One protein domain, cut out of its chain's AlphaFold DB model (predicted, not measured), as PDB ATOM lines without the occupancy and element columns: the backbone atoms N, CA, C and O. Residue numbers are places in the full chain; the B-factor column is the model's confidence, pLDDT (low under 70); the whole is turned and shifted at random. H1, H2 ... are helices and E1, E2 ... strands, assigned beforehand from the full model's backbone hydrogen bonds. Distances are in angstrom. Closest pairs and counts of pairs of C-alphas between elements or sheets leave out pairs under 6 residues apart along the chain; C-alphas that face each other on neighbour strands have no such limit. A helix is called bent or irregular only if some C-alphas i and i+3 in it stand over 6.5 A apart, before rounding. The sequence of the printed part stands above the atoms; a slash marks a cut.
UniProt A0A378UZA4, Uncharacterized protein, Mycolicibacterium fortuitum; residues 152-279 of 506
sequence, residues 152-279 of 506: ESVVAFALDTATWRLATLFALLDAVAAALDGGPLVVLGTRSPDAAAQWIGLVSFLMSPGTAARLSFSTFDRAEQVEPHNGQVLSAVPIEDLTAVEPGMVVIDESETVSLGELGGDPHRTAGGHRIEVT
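AT A GLANCE: This is residues 152 to 279 of the 506 residues of an uncharacterized protein of Mycolicibacterium fortuitum (UniProt A0A378UZA4). A small sheet of three parallel strands forms the core, with helices H2 and H3 covering one face and the short helix H5 on the other. H1 packs on H3, H4 lies out near the end of H3, and the last 26 residues, 254 to 279, make a loop that folds back on itself beyond the E3 edge of the sheet. The printed part has 128 residues, with elements in the order H1 H2 E1 H3 H4 E2 H5 E3; the sheet's order is E2 E1 E3. The class is mixed, helices and strands, with under half of the residues in named elements. The whole is compact, with a radius of gyration of the C-alphas of 13.4 A and spans of 34 by 33 by 32 A.

IN THESE COORDINATES: H1, residues 152 to 158, begins at C-alpha 152 (200.446, 167.965, 148.065). H2, residues 166 to 180, is 20.8 A long. E1, residues 186 to 190, spans 12.5 A, and H3, residues 193 to 205, spans 17.9 A. H4 is residues 209 to 213. E2, residues 234 to 238, spans 13.5 A, and H5 is residues 239 to 244. E3, residues 250 to 253, ends at C-alpha 253 (181.855, 156.260, 156.474).

HOW THE PARTS SIT: E1, the inner strand, is parallel to E2 at 32 degrees, with N 188 and O 235 2.9 A apart, within hydrogen-bond range. It is parallel to E3 at 14 degrees, with N 187 and O 250 2.8 A apart, also within range. E1, H3 H4, E2 is a strand-helix-strand unit, two parallel neighbour strands with helices between, and its crossover is right-handed. E2, H5, E3 is a split unit, with E1 between its strands, also right-handed. H2 is on the sheet at a height of 9.0 A, along the strands, over E1 and E3. H3, on the same face, is over E1 at a height of 8.9 A. H5, on the opposite face, is irregular: C-alphas 240 and 243 are 7.2 A apart. H2 touches H3, closest at the C-alphas of Leu 173 and Val 203, 6.2 A. H1 touches H3, about perpendicular at 78 degrees, closest at the C-alphas of Val 154 and Gln 198, 5.5 A. Every O i to N i+4 pair is within hydrogen-bond range in H1, H2, H3 and H4; H5 has 0 of 2, and 2 of 3 O i to N i+3 pairs.

THE WHOLE: The C-alphas farthest apart, those of Thr 161 and His 229, are 37.3 A apart. The printed part has no cut. The link from H4 to E2 is long, 20 residues; its residues 217 to 218 pair in parallel with 234 to 235 of E2. Mean pLDDT of the printed part is 94.8, and residue 229 is under 70.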
ATOM      1  N   GLU A 152     200.885 168.147 149.447       97.56
ATOM      2  CA  GLU A 152     200.446 167.965 148.065       97.56
ATOM      3  C   GLU A 152     199.498 166.772 147.914       97.56
ATOM      4  O   GLU A 152     198.428 166.928 147.329       97.56
ATOM      5  N   SER A 153     199.840 165.612 148.488       98.06
ATOM      6  CA  SER A 153     199.000 164.415 148.375       98.06
ATOM      7  C   SER A 153     197.643 164.604 149.049       98.06
ATOM      8  O   SER A 153     196.625 164.221 148.478       98.06
ATOM      9  N   VAL A 154     197.609 165.227 150.233       98.25
ATOM     10  CA  VAL A 154     196.366 165.395 150.995       98.25
ATOM     11  C   VAL A 154     195.436 166.402 150.323       98.25
ATOM     12  O   VAL A 154     194.237 166.153 150.236       98.25
ATOM     13  N   VAL A 155     195.970 167.499 149.770       98.06
ATOM     14  CA  VAL A 155     195.172 168.479 149.013       98.06
ATOM     15  C   VAL A 155     194.641 167.855 147.723       98.06
ATOM     16  O   VAL A 155     193.457 167.999 147.426       98.06
ATOM     17  N   ALA A 156     195.478 167.114 146.990       97.06
ATOM     18  CA  ALA A 156     195.038 166.385 145.802       97.06
ATOM     19  C   ALA A 156     193.943 165.359 146.137       97.06
ATOM     20  O   ALA A 156     192.979 165.221 145.391       97.06
ATOM     21  N   PHE A 157     194.055 164.680 147.279       97.25
ATOM     22  CA  PHE A 157     193.045 163.744 147.762       97.25
ATOM     23  C   PHE A 157     191.722 164.440 148.130       97.25
ATOM     24  O   PHE A 157     190.658 163.979 147.708       97.25
ATOM     25  N   ALA A 158     191.764 165.552 148.873       96.62
ATOM     26  CA  ALA A 158     190.571 166.308 149.267       96.62
ATOM     27  C   ALA A 158     189.813 166.895 148.070       96.62
ATOM     28  O   ALA A 158     188.582 166.869 148.057       96.62
ATOM     29  N   LEU A 159     190.550 167.419 147.086       95.81
ATOM     30  CA  LEU A 159     190.009 168.167 145.947       95.81
ATOM     31  C   LEU A 159     189.887 167.329 144.666       95.81
ATOM     32  O   LEU A 159     189.649 167.872 143.586       95.81
ATOM     33  N   ASP A 160     190.043 166.010 144.760       93.31
ATOM     34  CA  ASP A 160     189.842 165.121 143.620       93.31
ATOM     35  C   ASP A 160     188.368 165.126 143.180       93.31
ATOM     36  O   ASP A 160     187.470 164.635 143.861       93.31
ATOM     37  N   THR A 161     188.141 165.661 141.981       88.06
ATOM     38  CA  THR A 161     186.817 165.848 141.373       88.06
ATOM     39  C   THR A 161     186.047 164.553 141.104       88.06
ATOM     40  O   THR A 161     184.840 164.610 140.866       88.06
ATOM     41  N   ALA A 162     186.703 163.387 141.141       88.62
ATOM     42  CA  ALA A 162     186.035 162.104 140.954       88.62
ATOM     43  C   ALA A 162     185.244 161.657 142.195       88.62
ATOM     44  O   ALA A 162     184.408 160.760 142.092       88.62
ATOM     45  N   THR A 163     185.503 162.226 143.377       85.81
ATOM     46  CA  THR A 163     184.801 161.870 144.617       85.81
ATOM     47  C   THR A 163     184.553 163.107 145.472       85.81
ATOM     48  O   THR A 163     185.474 163.834 145.826       85.81
ATOM     49  N   TRP A 164     183.308 163.314 145.892       84.31
ATOM     50  CA  TRP A 164     182.965 164.410 146.795       84.31
ATOM     51  C   TRP A 164     183.400 164.101 148.239       84.31
ATOM     52  O   TRP A 164     182.665 163.460 148.986       84.31
ATOM     53  N   ARG A 165     184.602 164.541 148.636       94.81
ATOM     54  CA  ARG A 165     185.205 164.235 149.954       94.81
ATOM     55  C   ARG A 165     185.041 165.334 151.007       94.81
ATOM     56  O   ARG A 165     185.122 165.063 152.202       94.81
ATOM     57  N   LEU A 166     184.784 166.573 150.595       96.00
ATOM     58  CA  LEU A 166     184.805 167.723 151.505       96.00
ATOM     59  C   LEU A 166     183.776 167.622 152.640       96.00
ATOM     60  O   LEU A 166     184.104 167.920 153.783       96.00
ATOM     61  N   ALA A 167     182.568 167.118 152.370       96.19
ATOM     62  CA  ALA A 167     181.558 166.982 153.421       96.19
ATOM     63  C   ALA A 167     181.997 166.028 154.551       96.19
ATOM     64  O   ALA A 167     181.811 166.325 155.732       96.19
ATOM     65  N   THR A 168     182.639 164.916 154.185       97.50
ATOM     66  CA  THR A 168     183.235 163.961 155.127       97.50
ATOM     67  C   THR A 168     184.394 164.590 155.893       97.50
ATOM     68  O   THR A 168     184.478 164.404 157.104       97.50
ATOM     69  N   LEU A 169     185.242 165.388 155.228       98.31
ATOM     70  CA  LEU A 169     186.327 166.117 155.892       98.31
ATOM     71  C   LEU A 169     185.796 167.032 156.996       98.31
ATOM     72  O   LEU A 169     186.320 167.012 158.102       98.31
ATOM     73  N   PHE A 170     184.766 167.826 156.709       98.44
ATOM     74  CA  PHE A 170     184.240 168.811 157.655       98.44
ATOM     75  C   PHE A 170     183.669 168.152 158.911       98.44
ATOM     76  O   PHE A 170     184.044 168.531 160.019       98.44
ATOM     77  N   ALA A 171     182.879 167.089 158.746       98.44
ATOM     78  CA  ALA A 171     182.426 166.295 159.883       98.44
ATOM     79  C   ALA A 171     183.582 165.611 160.627       98.44
ATOM     80  O   ALA A 171     183.549 165.525 161.852       98.44
ATOM     81  N   LEU A 172     184.615 165.148 159.917       98.69
ATOM     82  CA  LEU A 172     185.785 164.533 160.537       98.69
ATOM     83  C   LEU A 172     186.585 165.537 161.380       98.69
ATOM     84  O   LEU A 172     186.976 165.197 162.493       98.69
ATOM     85  N   LEU A 173     186.803 166.763 160.892       98.75
ATOM     86  CA  LEU A 173     187.484 167.826 161.645       98.75
ATOM     87  C   LEU A 173     186.759 168.112 162.960       98.75
ATOM     88  O   LEU A 173     187.378 168.137 164.022       98.75
ATOM     89  N   ASP A 174     185.440 168.258 162.901       98.75
ATOM     90  CA  ASP A 174     184.638 168.605 164.069       98.75
ATOM     91  C   ASP A 174     184.510 167.444 165.064       98.75
ATOM     92  O   ASP A 174     184.628 167.642 166.276       98.75
ATOM     93  N   ALA A 175     184.378 166.208 164.572       98.56
ATOM     94  CA  ALA A 175     184.402 165.019 165.419       98.56
ATOM     95  C   ALA A 175     185.764 164.844 166.110       98.56
ATOM     96  O   ALA A 175     185.819 164.533 167.300       98.56
ATOM     97  N   VAL A 176     186.867 165.088 165.394       98.50
ATOM     98  CA  VAL A 176     188.220 165.031 165.964       98.50
ATOM     99  C   VAL A 176     188.443 166.156 166.972       98.50
ATOM    100  O   VAL A 176     189.052 165.909 168.011       98.50
ATOM    101  N   ALA A 177     187.939 167.367 166.723       97.88
ATOM    102  CA  ALA A 177     188.003 168.452 167.700       97.88
ATOM    103  C   ALA A 177     187.302 168.064 169.009       97.88
ATOM    104  O   ALA A 177     187.887 168.227 170.079       97.88
ATOM    105  N   ALA A 178     186.101 167.482 168.922       97.19
ATOM    106  CA  ALA A 178     185.387 166.977 170.090       97.19
ATOM    107  C   ALA A 178     186.164 165.854 170.800       97.19
ATOM    108  O   ALA A 178     186.288 165.873 172.021       97.19
ATOM    109  N   ALA A 179     186.733 164.900 170.057       96.25
ATOM    110  CA  ALA A 179     187.523 163.805 170.623       96.25
ATOM    111  C   ALA A 179     188.807 164.293 171.325       96.25
ATOM    112  O   ALA A 179     189.157 163.801 172.397       96.25
ATOM    113  N   LEU A 180     189.486 165.307 170.774       95.12
ATOM    114  CA  LEU A 180     190.647 165.950 171.405       95.12
ATOM    115  C   LEU A 180     190.295 166.676 172.715       95.12
ATOM    116  O   LEU A 180     191.169 166.823 173.574       95.12
ATOM    117  N   ASP A 181     189.035 167.092 172.874       93.94
ATOM    118  CA  ASP A 181     188.482 167.701 174.093       93.94
ATOM    119  C   ASP A 181     187.856 166.666 175.056       93.94
ATOM    120  O   ASP A 181     187.139 167.003 175.996       93.94
ATOM    121  N   GLY A 182     188.134 165.373 174.847       92.69
ATOM    122  CA  GLY A 182     187.652 164.284 175.705       92.69
ATOM    123  C   GLY A 182     186.272 163.738 175.329       92.69
ATOM    124  O   GLY A 182     185.681 162.980 176.101       92.69
ATOM    125  N   GLY A 183     185.759 164.111 174.156       94.06
ATOM    126  CA  GLY A 183     184.590 163.504 173.533       94.06
ATOM    127  C   GLY A 183     184.825 162.059 173.062       94.06
ATOM    128  O   GLY A 183     185.875 161.464 173.316       94.06
ATOM    129  N   PRO A 184     183.833 161.460 172.383       94.00
ATOM    130  CA  PRO A 184     183.909 160.076 171.925       94.00
ATOM    131  C   PRO A 184     185.004 159.868 170.869       94.00
ATOM    132  O   PRO A 184     185.248 160.737 170.034       94.00
ATOM    133  N   LEU A 185     185.600 158.672 170.867       95.50
ATOM    134  CA  LEU A 185     186.497 158.203 169.808       95.50
ATOM    135  C   LEU A 185     185.816 158.315 168.436       95.50
ATOM    136  O   LEU A 185     184.651 157.930 168.281       95.50
ATOM    137  N   VAL A 186     186.570 158.770 167.435       97.94
ATOM    138  CA  VAL A 186     186.125 158.779 166.041       97.94
ATOM    139  C   VAL A 186     186.544 157.485 165.351       97.94
ATOM    140  O   VAL A 186     187.723 157.122 165.348       97.94
ATOM    141  N   VAL A 187     185.582 156.809 164.730       98.12
ATOM    142  CA  VAL A 187     185.806 155.652 163.864       98.12
ATOM    143  C   VAL A 187     185.512 156.047 162.426       98.12
ATOM    144  O   VAL A 187     184.396 156.450 162.098       98.12
ATOM    145  N   LEU A 188     186.523 155.933 161.571       98.44
ATOM    146  CA  LEU A 188     186.428 156.265 160.156       98.44
ATOM    147  C   LEU A 188     186.423 154.987 159.313       98.44
ATOM    148  O   LEU A 188     187.425 154.281 159.227       98.44
ATOM    149  N   GLY A 189     185.303 154.707 158.662       98.00
ATOM    150  CA  GLY A 189     185.199 153.684 157.634       98.00
ATOM    151  C   GLY A 189     185.944 154.108 156.385       98.00
ATOM    152  O   GLY A 189     185.622 155.141 155.800       98.00
ATOM    153  N   THR A 190     186.935 153.321 155.977       97.12
ATOM    154  CA  THR A 190     187.786 153.633 154.823       97.12
ATOM    155  C   THR A 190     187.861 152.472 153.846       97.12
ATOM    156  O   THR A 190     187.800 151.301 154.231       97.12
ATOM    157  N   ARG A 191     188.012 152.786 152.553       94.12
ATOM    158  CA  ARG A 191     188.206 151.772 151.506       94.12
ATOM    159  C   ARG A 191     189.570 151.098 151.590       94.12
ATOM    160  O   ARG A 191     189.721 149.973 151.122       94.12
ATOM    161  N   SER A 192     190.571 151.784 152.139       94.50
ATOM    162  CA  SER A 192     191.917 151.245 152.306       94.50
ATOM    163  C   SER A 192     192.699 151.976 153.405       94.50
ATOM    164  O   SER A 192     192.418 153.146 153.685       94.50
ATOM    165  N   PRO A 193     193.752 151.345 153.964       95.81
ATOM    166  CA  PRO A 193     194.679 152.017 154.877       95.81
ATOM    167  C   PRO A 193     195.362 153.255 154.271       95.81
ATOM    168  O   PRO A 193     195.728 154.175 154.997       95.81
ATOM    169  N   ASP A 194     195.531 153.300 152.945       96.50
ATOM    170  CA  ASP A 194     196.085 154.470 152.256       96.50
ATOM    171  C   ASP A 194     195.105 155.643 152.238       96.50
ATOM    172  O   ASP A 194     195.513 156.778 152.484       96.50
ATOM    173  N   ALA A 195     193.814 155.383 152.008       96.69
ATOM    174  CA  ALA A 195     192.780 156.406 152.131       96.69
ATOM    175  C   ALA A 195     192.705 156.924 153.576       96.69
ATOM    176  O   ALA A 195     192.714 158.136 153.795       96.69
ATOM    177  N   ALA A 196     192.745 156.021 154.564       98.25
ATOM    178  CA  ALA A 196     192.834 156.387 155.976       98.25
ATOM    179  C   ALA A 196     194.030 157.301 156.268       98.25
ATOM    180  O   ALA A 196     193.885 158.315 156.951       98.25
ATOM    181  N   ALA A 197     195.203 156.984 155.716       98.44
ATOM    182  CA  ALA A 197     196.390 157.804 155.898       98.44
ATOM    183  C   ALA A 197     196.245 159.212 155.293       98.44
ATOM    184  O   ALA A 197     196.699 160.174 155.911       98.44
ATOM    185  N   GLN A 198     195.569 159.364 154.144       98.56
ATOM    186  CA  GLN A 198     195.274 160.691 153.582       98.56
ATOM    187  C   GLN A 198     194.275 161.478 154.440       98.56
ATOM    188  O   GLN A 198     194.486 162.669 154.657       98.56
ATOM    189  N   TRP A 199     193.234 160.835 154.978       98.75
ATOM    190  CA  TRP A 199     192.286 161.483 155.894       98.75
ATOM    191  C   TRP A 199     192.954 161.974 157.176       98.75
ATOM    192  O   TRP A 199     192.808 163.137 157.552       98.75
ATOM    193  N   ILE A 200     193.738 161.109 157.823       98.75
ATOM    194  CA  ILE A 200     194.512 161.468 159.017       98.75
ATOM    195  C   ILE A 200     195.521 162.572 158.669       98.75
ATOM    196  O   ILE A 200     195.704 163.509 159.447       98.75
ATOM    197  N   GLY A 201     196.137 162.497 157.485       98.50
ATOM    198  CA  GLY A 201     196.990 163.535 156.915       98.50
ATOM    199  C   GLY A 201     196.289 164.888 156.823       98.50
ATOM    200  O   GLY A 201     196.794 165.858 157.382       98.50
ATOM    201  N   LEU A 202     195.120 164.951 156.180       98.25
ATOM    202  CA  LEU A 202     194.314 166.169 156.037       98.25
ATOM    203  C   LEU A 202     194.028 166.825 157.384       98.25
ATOM    204  O   LEU A 202     194.340 167.998 157.580       98.25
ATOM    205  N   VAL A 203     193.490 166.047 158.325       98.56
ATOM    206  CA  VAL A 203     193.189 166.516 159.681       98.56
ATOM    207  C   VAL A 203     194.457 167.042 160.355       98.56
ATOM    208  O   VAL A 203     194.457 168.145 160.897       98.56
ATOM    209  N   SER A 204     195.563 166.296 160.266       98.00
ATOM    210  CA  SER A 204     196.841 166.676 160.877       98.00
ATOM    211  C   SER A 204     197.431 167.952 160.273       98.00
ATOM    212  O   SER A 204     198.014 168.752 161.001       98.00
ATOM    213  N   PHE A 205     197.333 168.156 158.956       98.19
ATOM    214  CA  PHE A 205     197.874 169.341 158.279       98.19
ATOM    215  C   PHE A 205     197.029 170.600 158.500       98.19
ATOM    216  O   PHE A 205     197.586 171.693 158.488       98.19
ATOM    217  N   LEU A 206     195.730 170.457 158.781       98.25
ATOM    218  CA  LEU A 206     194.832 171.569 159.126       98.25
ATOM    219  C   LEU A 206     194.944 172.030 160.593       98.25
ATOM    220  O   LEU A 206     194.205 172.918 161.016       98.25
ATOM    221  N   MET A 207     195.881 171.457 161.352       96.31
ATOM    222  CA  MET A 207     196.310 171.893 162.683       96.31
ATOM    223  C   MET A 207     197.840 172.066 162.721       96.31
ATOM    224  O   MET A 207     198.545 171.696 161.780       96.31
ATOM    225  N   SER A 208     198.386 172.612 163.811       95.75
ATOM    226  CA  SER A 208     199.835 172.790 163.969       95.75
ATOM    227  C   SER A 208     200.537 171.443 164.190       95.75
ATOM    228  O   SER A 208     199.909 170.495 164.673       95.75
ATOM    229  N   PRO A 209     201.847 171.326 163.901       93.44
ATOM    230  CA  PRO A 209     202.609 170.119 164.222       93.44
ATOM    231  C   PRO A 209     202.524 169.716 165.703       93.44
ATOM    232  O   PRO A 209     202.487 168.528 166.012       93.44
ATOM    233  N   GLY A 210     202.482 170.680 166.626       92.69
ATOM    234  CA  GLY A 210     202.340 170.425 168.056       92.69
ATOM    235  C   GLY A 210     200.958 169.953 168.474       92.69
ATOM    236  O   GLY A 210     200.859 169.062 169.314       92.69
ATOM    237  N   THR A 211     199.890 170.464 167.866       93.81
ATOM    238  CA  THR A 211     198.547 169.910 168.085       93.81
ATOM    239  C   THR A 211     198.414 168.527 167.459       93.81
ATOM    240  O   THR A 211     197.857 167.633 168.089       93.81
ATOM    241  N   ALA A 212     199.003 168.306 166.280       95.00
ATOM    242  CA  ALA A 212     198.999 167.008 165.606       95.00
ATOM    243  C   ALA A 212     199.729 165.914 166.394       95.00
ATOM    244  O   ALA A 212     199.377 164.746 166.268       95.00
ATOM    245  N   ALA A 213     200.693 166.269 167.250       92.44
ATOM    246  CA  ALA A 213     201.293 165.313 168.179       92.44
ATOM    247  C   ALA A 213     200.252 164.715 169.144       92.44
ATOM    248  O   ALA A 213     200.360 163.558 169.515       92.44
ATOM    249  N   ARG A 214     199.184 165.448 169.481       91.94
ATOM    250  CA  ARG A 214     198.107 164.958 170.361       91.94
ATOM    251  C   ARG A 214     197.087 164.066 169.646       91.94
ATOM    252  O   ARG A 214     196.235 163.473 170.306       91.94
ATOM    253  N   LEU A 215     197.150 163.970 168.317       94.88
ATOM    254  CA  LEU A 215     196.243 163.156 167.514       94.88
ATOM    255  C   LEU A 215     196.704 161.691 167.519       94.88
ATOM    256  O   LEU A 215     197.400 161.248 166.609       94.88
ATOM    257  N   SER A 216     196.304 160.922 168.534       95.75
ATOM    258  CA  SER A 216     196.490 159.466 168.518       95.75
ATOM    259  C   SER A 216     195.624 158.842 167.417       95.75
ATOM    260  O   SER A 216     194.396 158.985 167.445       95.75
ATOM    261  N   PHE A 217     196.237 158.137 166.463       97.62
ATOM    262  CA  PHE A 217     195.537 157.565 165.310       97.62
ATOM    263  C   PHE A 217     195.926 156.110 165.009       97.62
ATOM    264  O   PHE A 217     196.941 155.611 165.490       97.62
ATOM    265  N   SER A 218     195.102 155.424 164.220       97.25
ATOM    266  CA  SER A 218     195.403 154.126 163.612       97.25
ATOM    267  C   SER A 218     194.868 154.114 162.187       97.25
ATOM    268  O   SER A 218     193.714 154.475 161.964       97.25
ATOM    269  N   THR A 219     195.703 153.741 161.213       97.88
ATOM    270  CA  THR A 219     195.305 153.686 159.795       97.88
ATOM    271  C   THR A 219     194.518 152.428 159.437       97.88
ATOM    272  O   THR A 219     193.982 152.349 158.334       97.88
ATOM    273  N   PHE A 220     194.475 151.438 160.330       96.06
ATOM    274  CA  PHE A 220     193.718 150.211 160.133       96.06
ATOM    275  C   PHE A 220     193.556 149.464 161.454       96.06
ATOM    276  O   PHE A 220     194.545 149.037 162.044       96.06
ATOM    277  N   ASP A 221     192.322 149.215 161.855       94.81
ATOM    278  CA  ASP A 221     191.937 148.246 162.874       94.81
ATOM    279  C   ASP A 221     190.716 147.472 162.363       94.81
ATOM    280  O   ASP A 221     189.905 147.999 161.602       94.81
ATOM    281  N   ARG A 222     190.566 146.208 162.762       94.12
ATOM    282  CA  ARG A 222     189.258 145.544 162.660       94.12
ATOM    283  C   ARG A 222     188.346 146.078 163.763       94.12
ATOM    284  O   ARG A 222     188.853 146.503 164.801       94.12
ATOM    285  N   ALA A 223     187.028 146.013 163.583       93.50
ATOM    286  CA  ALA A 223     186.082 146.549 164.569       93.50
ATOM    287  C   ALA A 223     186.331 146.029 165.999       93.50
ATOM    288  O   ALA A 223     186.325 146.815 166.942       93.50
ATOM    289  N   GLU A 224     186.653 144.740 166.172       90.88
ATOM    290  CA  GLU A 224     186.918 144.163 167.498       90.88
ATOM    291  C   GLU A 224     188.242 144.609 168.141       90.88
ATOM    292  O   GLU A 224     188.501 144.300 169.303       90.88
ATOM    293  N   GLN A 225     189.103 145.290 167.384       90.44
ATOM    294  CA  GLN A 225     190.389 145.816 167.844       90.44
ATOM    295  C   GLN A 225     190.298 147.296 168.242       90.44
ATOM    296  O   GLN A 225     191.280 147.860 168.727       90.44
ATOM    297  N   VAL A 226     189.148 147.940 168.023       90.38
ATOM    298  CA  VAL A 226     188.934 149.344 168.371       90.38
ATOM    299  C   VAL A 226     188.612 149.456 169.862       90.38
ATOM    300  O   VAL A 226     187.547 149.051 170.320       90.38
ATOM    301  N   GLU A 227     189.530 150.045 170.629       80.25
ATOM    302  CA  GLU A 227     189.388 150.197 172.080       80.25
ATOM    303  C   GLU A 227     189.103 151.661 172.483       80.25
ATOM    304  O   GLU A 227     190.001 152.508 172.410       80.25
ATOM    305  N   PRO A 228     187.901 151.987 172.999       70.25
ATOM    306  CA  PRO A 228     187.505 153.367 173.311       70.25
ATOM    307  C   PRO A 228     188.255 154.002 174.497       70.25
ATOM    308  O   PRO A 228     188.148 155.205 174.719       70.25
ATOM    309  N   HIS A 229     189.021 153.230 175.275       68.62
ATOM    310  CA  HIS A 229     189.678 153.699 176.506       68.62
ATOM    311  C   HIS A 229     191.207 153.781 176.420       68.62
ATOM    312  O   HIS A 229     191.869 154.032 177.424       68.62
ATOM    313  N   ASN A 230     191.781 153.597 175.232       72.69
ATOM    314  CA  ASN A 230     193.233 153.532 175.047       72.69
ATOM    315  C   ASN A 230     193.871 154.897 174.694       72.69
ATOM    316  O   ASN A 230     194.992 154.959 174.194       72.69
ATOM    317  N   GLY A 231     193.146 156.006 174.904       78.75
ATOM    318  CA  GLY A 231     193.598 157.353 174.516       78.75
ATOM    319  C   GLY A 231     193.669 157.569 172.997       78.75
ATOM    320  O   GLY A 231     194.365 158.469 172.526       78.75
ATOM    321  N   GLN A 232     192.981 156.714 172.240       89.25
ATOM    322  CA  GLN A 232     192.834 156.789 170.794       89.25
ATOM    323  C   GLN A 232     191.867 157.929 170.437       89.25
ATOM    324  O   GLN A 232     190.817 158.053 171.062       89.25
ATOM    325  N   VAL A 233     192.205 158.753 169.439       96.06
ATOM    326  CA  VAL A 233     191.351 159.871 168.984       96.06
ATOM    327  C   VAL A 233     190.637 159.513 167.683       96.06
ATOM    328  O   VAL A 233     189.451 159.794 167.527       96.06
ATOM    329  N   LEU A 234     191.350 158.854 166.766       97.75
ATOM    330  CA  LEU A 234     190.837 158.452 165.459       97.75
ATOM    331  C   LEU A 234     191.305 157.033 165.115       97.75
ATOM    332  O   LEU A 234     192.502 156.764 165.096       97.75
ATOM    333  N   SER A 235     190.395 156.107 164.833       97.44
ATOM    334  CA  SER A 235     190.745 154.777 164.314       97.44
ATOM    335  C   SER A 235     190.054 154.555 162.978       97.44
ATOM    336  O   SER A 235     188.854 154.792 162.843       97.44
ATOM    337  N   ALA A 236     190.820 154.145 161.972       98.00
ATOM    338  CA  ALA A 236     190.268 153.763 160.688       98.00
ATOM    339  C   ALA A 236     189.966 152.264 160.663       98.00
ATOM    340  O   ALA A 236     190.822 151.445 160.998       98.00
ATOM    341  N   VAL A 237     188.767 151.918 160.210       97.38
ATOM    342  CA  VAL A 237     188.307 150.537 160.049       97.38
ATOM    343  C   VAL A 237     187.890 150.290 158.599       97.38
ATOM    344  O   VAL A 237     187.521 151.235 157.893       97.38
ATOM    345  N   PRO A 238     187.932 149.040 158.113       97.00
ATOM    346  CA  PRO A 238     187.272 148.679 156.866       97.00
ATOM    347  C   PRO A 238     185.790 149.056 156.880       97.00
ATOM    348  O   PRO A 238     185.110 148.837 157.880       97.00
ATOM    349  N   ILE A 239     185.264 149.538 155.753       96.19
ATOM    350  CA  ILE A 239     183.824 149.836 155.612       96.19
ATOM    351  C   ILE A 239     182.959 148.611 155.965       96.19
ATOM    352  O   ILE A 239     181.947 148.737 156.649       96.19
ATOM    353  N   GLU A 240     183.393 147.409 155.570       94.88
ATOM    354  CA  GLU A 240     182.698 146.145 155.869       94.88
ATOM    355  C   GLU A 240     182.593 145.819 157.368       94.88
ATOM    356  O   GLU A 240     181.708 145.067 157.770       94.88
ATOM    357  N   ASP A 241     183.458 146.404 158.196       95.75
ATOM    358  CA  ASP A 241     183.496 146.166 159.636       95.75
ATOM    359  C   ASP A 241     182.652 147.192 160.420       95.75
ATOM    360  O   ASP A 241     182.403 146.992 161.610       95.75
ATOM    361  N   LEU A 242     182.158 148.268 159.786       95.12
ATOM    362  CA  LEU A 242     181.470 149.370 160.481       95.12
ATOM    363  C   LEU A 242     180.249 148.922 161.284       95.12
ATOM    364  O   LEU A 242     179.994 149.441 162.368       95.12
ATOM    365  N   THR A 243     179.508 147.926 160.794       93.25
ATOM    366  CA  THR A 243     178.321 147.405 161.492       93.25
ATOM    367  C   THR A 243     178.647 146.685 162.802       93.25
ATOM    368  O   THR A 243     177.746 146.455 163.604       93.25
ATOM    369  N   ALA A 244     179.909 146.297 163.001       94.19
ATOM    370  CA  ALA A 244     180.390 145.619 164.202       94.19
ATOM    371  C   ALA A 244     181.065 146.579 165.199       94.19
ATOM    372  O   ALA A 244     181.542 146.130 166.239       94.19
ATOM    373  N   VAL A 245     181.126 147.879 164.895       93.56
ATOM    374  CA  VAL A 245     181.684 148.890 165.800       93.56
ATOM    375  C   VAL A 245     180.756 149.069 167.000       93.56
ATOM    376  O   VAL A 245     179.546 149.252 166.854       93.56
ATOM    377  N   GLU A 246     181.336 149.020 168.196       88.94
ATOM    378  CA  GLU A 246     180.592 149.147 169.445       88.94
ATOM    379  C   GLU A 246     179.922 150.531 169.584       88.94
ATOM    380  O   GLU A 246     180.488 151.556 169.181       88.94
ATOM    381  N   PRO A 247     178.727 150.608 170.199       89.19
ATOM    382  CA  PRO A 247     178.070 151.880 170.476       89.19
ATOM    383  C   PRO A 247     178.913 152.810 171.362       89.19
ATOM    384  O   PRO A 247     179.688 152.373 172.209       89.19
ATOM    385  N   GLY A 248     178.690 154.120 171.230       89.94
ATOM    386  CA  GLY A 248     179.376 155.148 172.032       89.94
ATOM    387  C   GLY A 248     180.562 155.814 171.330       89.94
ATOM    388  O   GLY A 248     181.152 156.738 171.885       89.94
ATOM    389  N   MET A 249     180.872 155.392 170.105       94.25
ATOM    390  CA  MET A 249     181.827 156.042 169.205       94.25
ATOM    391  C   MET A 249     181.089 156.907 168.172       94.25
ATOM    392  O   MET A 249     179.897 156.712 167.911       94.25
ATOM    393  N   VAL A 250     181.791 157.868 167.570       96.56
ATOM    394  CA  VAL A 250     181.288 158.615 166.406       96.56
ATOM    395  C   VAL A 250     181.771 157.914 165.150       96.56
ATOM    396  O   VAL A 250     182.971 157.875 164.895       96.56
ATOM    397  N   VAL A 251     180.839 157.366 164.371       97.75
ATOM    398  CA  VAL A 251     181.157 156.618 163.151       97.75
ATOM    399  C   VAL A 251     180.903 157.481 161.919       97.75
ATOM    400  O   VAL A 251     179.815 158.042 161.751       97.75
ATOM    401  N   ILE A 252     181.912 157.575 161.055       98.12
ATOM    402  CA  ILE A 252     181.873 158.271 159.766       98.12
ATOM    403  C   ILE A 252     182.308 157.277 158.685       98.12
ATOM    404  O   ILE A 252     183.379 156.696 158.796       98.12
ATOM    405  N   ASP A 253     181.508 157.087 157.638       97.12
ATOM    406  CA  ASP A 253     181.855 156.260 156.474       97.12
ATOM    407  C   ASP A 253     182.266 157.166 155.304       97.12
ATOM    408  O   ASP A 253     181.501 158.042 154.898       97.12
ATOM    409  N   GLU A 254     183.467 156.978 154.748       95.75
ATOM    410  CA  GLU A 254     183.939 157.775 153.606       95.75
ATOM    411  C   GLU A 254     183.157 157.536 152.302       95.75
ATOM    412  O   GLU A 254     183.312 158.300 151.348       95.75
ATOM    413  N   SER A 255     182.387 156.449 152.230       94.25
ATOM    414  CA  SER A 255     181.573 156.073 151.073       94.25
ATOM    415  C   SER A 255     180.131 156.578 151.157       94.25
ATOM    416  O   SER A 255     179.427 156.590 150.143       94.25
ATOM    417  N   GLU A 256     179.704 157.045 152.331       93.81
ATOM    418  CA  GLU A 256     178.373 157.598 152.552       93.81
ATOM    419  C   GLU A 256     178.376 159.128 152.521       93.81
ATOM    420  O   GLU A 256     179.376 159.806 152.755       93.81
ATOM    421  N   THR A 257     177.211 159.704 152.224       91.38
ATOM    422  CA  THR A 257     177.051 161.160 152.232       91.38
ATOM    423  C   THR A 257     176.868 161.670 153.657       91.38
ATOM    424  O   THR A 257     176.035 161.167 154.411       91.38
ATOM    425  N   VAL A 258     177.596 162.733 153.994       96.38
ATOM    426  CA  VAL A 258     177.388 163.513 155.215       96.38
ATOM    427  C   VAL A 258     176.505 164.716 154.899       96.38
ATOM    428  O   VAL A 258     176.816 165.510 154.011       96.38
ATOM    429  N   SER A 259     175.415 164.879 155.649       96.75
ATOM    430  CA  SER A 259     174.635 166.116 155.634       96.75
ATOM    431  C   SER A 259     175.377 167.173 156.438       96.75
ATOM    432  O   SER A 259     175.632 166.975 157.627       96.75
ATOM    433  N   LEU A 260     175.708 168.298 155.807       97.31
ATOM    434  CA  LEU A 260     176.377 169.396 156.493       97.31
ATOM    435  C   LEU A 260     175.404 170.181 157.381       97.31
ATOM    436  O   LEU A 260     174.235 170.336 157.033       97.31
ATOM    437  N   GLY A 261     175.903 170.611 158.538       97.00
ATOM    438  CA  GLY A 261     175.195 171.447 159.496       97.00
ATOM    439  C   GLY A 261     175.616 172.913 159.398       97.00
ATOM    440  O   GLY A 261     176.384 173.289 158.512       97.00
ATOM    441  N   GLU A 262     175.154 173.720 160.348       96.75
ATOM    442  CA  GLU A 262     175.449 175.147 160.471       96.75
ATOM    443  C   GLU A 262     176.049 175.459 161.849       96.75
ATOM    444  O   GLU A 262     175.628 174.916 162.873       96.75
ATOM    445  N   LEU A 263     177.038 176.354 161.887       96.50
ATOM    446  CA  LEU A 263     177.685 176.780 163.126       96.50
ATOM    447  C   LEU A 263     176.666 177.404 164.092       96.50
ATOM    448  O   LEU A 263     176.020 178.398 163.775       96.50
ATOM    449  N   GLY A 264     176.533 176.826 165.290       93.50
ATOM    450  CA  GLY A 264     175.542 177.260 166.286       93.50
ATOM    451  C   GLY A 264     174.089 176.891 165.950       93.50
ATOM    452  O   GLY A 264     173.181 177.307 166.671       93.50
ATOM    453  N   GLY A 265     173.873 176.124 164.877       95.69
ATOM    454  CA  GLY A 265     172.575 175.656 164.406       95.69
ATOM    455  C   GLY A 265     172.479 174.130 164.419       95.69
ATOM    456  O   GLY A 265     172.685 173.484 165.447       95.69
ATOM    457  N   ASP A 266     172.107 173.548 163.278       96.56
ATOM    458  CA  ASP A 266     172.012 172.096 163.134       96.56
ATOM    459  C   ASP A 266     173.401 171.441 163.043       96.56
ATOM    460  O   ASP A 266     174.275 171.966 162.358       96.56
ATOM    461  N   PRO A 267     173.622 170.265 163.657       97.81
ATOM    462  CA  PRO A 267     174.886 169.546 163.534       97.81
ATOM    463  C   PRO A 267     175.022 168.866 162.170       97.81
ATOM    464  O   PRO A 267     174.025 168.568 161.502       97.81
ATOM    465  N   HIS A 268     176.253 168.498 161.811       98.19
ATOM    466  CA  HIS A 268     176.478 167.519 160.754       98.19
ATOM    467  C   HIS A 268     175.782 166.197 161.100       98.19
ATOM    468  O   HIS A 268     175.693 165.807 162.272       98.19
ATOM    469  N   ARG A 269     175.306 165.485 160.076       98.00
ATOM    470  CA  ARG A 269     174.680 164.169 160.233       98.00
ATOM    471  C   ARG A 269     175.290 163.156 159.287       98.00
ATOM    472  O   ARG A 269     175.296 163.369 158.075       98.00
ATOM    473  N   THR A 270     175.761 162.043 159.837       96.44
ATOM    474  CA  THR A 270     176.170 160.883 159.036       96.44
ATOM    475  C   THR A 270     174.941 160.063 158.642       96.44
ATOM    476  O   THR A 270     173.887 160.174 159.279       96.44
ATOM    477  N   ALA A 271     175.045 159.229 157.604       91.44
ATOM    478  CA  ALA A 271     173.942 158.352 157.203       91.44
ATOM    479  C   ALA A 271     173.603 157.301 158.282       91.44
ATOM    480  O   ALA A 271     172.430 156.980 158.471       91.44
ATOM    481  N   GLY A 272     174.586 156.898 159.097       88.62
ATOM    482  CA  GLY A 272     174.382 156.134 160.338       88.62
ATOM    483  C   GLY A 272     173.668 156.891 161.474       88.62
ATOM    484  O   GLY A 272     173.426 156.323 162.535       88.62
ATOM    485  N   GLY A 273     173.313 158.168 161.284       93.00
ATOM    486  CA  GLY A 273     172.523 158.962 162.230       93.00
ATOM    487  C   GLY A 273     173.324 159.664 163.331       93.00
ATOM    488  O   GLY A 273     172.719 160.279 164.215       93.00
ATOM    489  N   HIS A 274     174.661 159.622 163.287       96.19
ATOM    490  CA  HIS A 274     175.498 160.345 164.246       96.19
ATOM    491  C   HIS A 274     175.361 161.854 164.045       96.19
ATOM    492  O   HIS A 274     175.311 162.337 162.914       96.19
ATOM    493  N   ARG A 275     175.305 162.596 165.154       97.38
ATOM    494  CA  ARG A 275     175.257 164.062 165.181       97.38
ATOM    495  C   ARG A 275     176.622 164.590 165.600       97.38
ATOM    496  O   ARG A 275     177.110 164.190 166.654       97.38
ATOM    497  N   ILE A 276     177.208 165.466 164.795       98.38
ATOM    498  CA  ILE A 276     178.520 166.066 165.052       98.38
ATOM    499  C   ILE A 276     178.348 167.583 165.036       98.38
ATOM    500  O   ILE A 276     177.961 168.153 164.017       98.38
ATOM    501  N   GLU A 277     178.576 168.219 166.181       98.25
ATOM    502  CA  GLU A 277     178.427 169.669 166.332       98.25
ATOM    503  C   GLU A 277     179.423 170.412 165.442       98.25
ATOM    504  O   GLU A 277     180.603 170.074 165.422       98.25
ATOM    505  N   VAL A 278     178.937 171.420 164.716       98.62
ATOM    506  CA  VAL A 278     179.767 172.183 163.782       98.62
ATOM    507  C   VAL A 278     180.707 173.100 164.554       98.62
ATOM    508  O   VAL A 278     180.269 173.845 165.435       98.62
ATOM    509  N   THR A 279     181.992 173.098 164.202       98.38
ATOM    510  CA  THR A 279     182.975 174.015 164.788       98.38
ATOM    511  C   THR A 279     183.488 175.021 163.766       98.38
ATOM    512  O   THR A 279     183.397 174.849 162.552       98.38
TER     513      THR A 279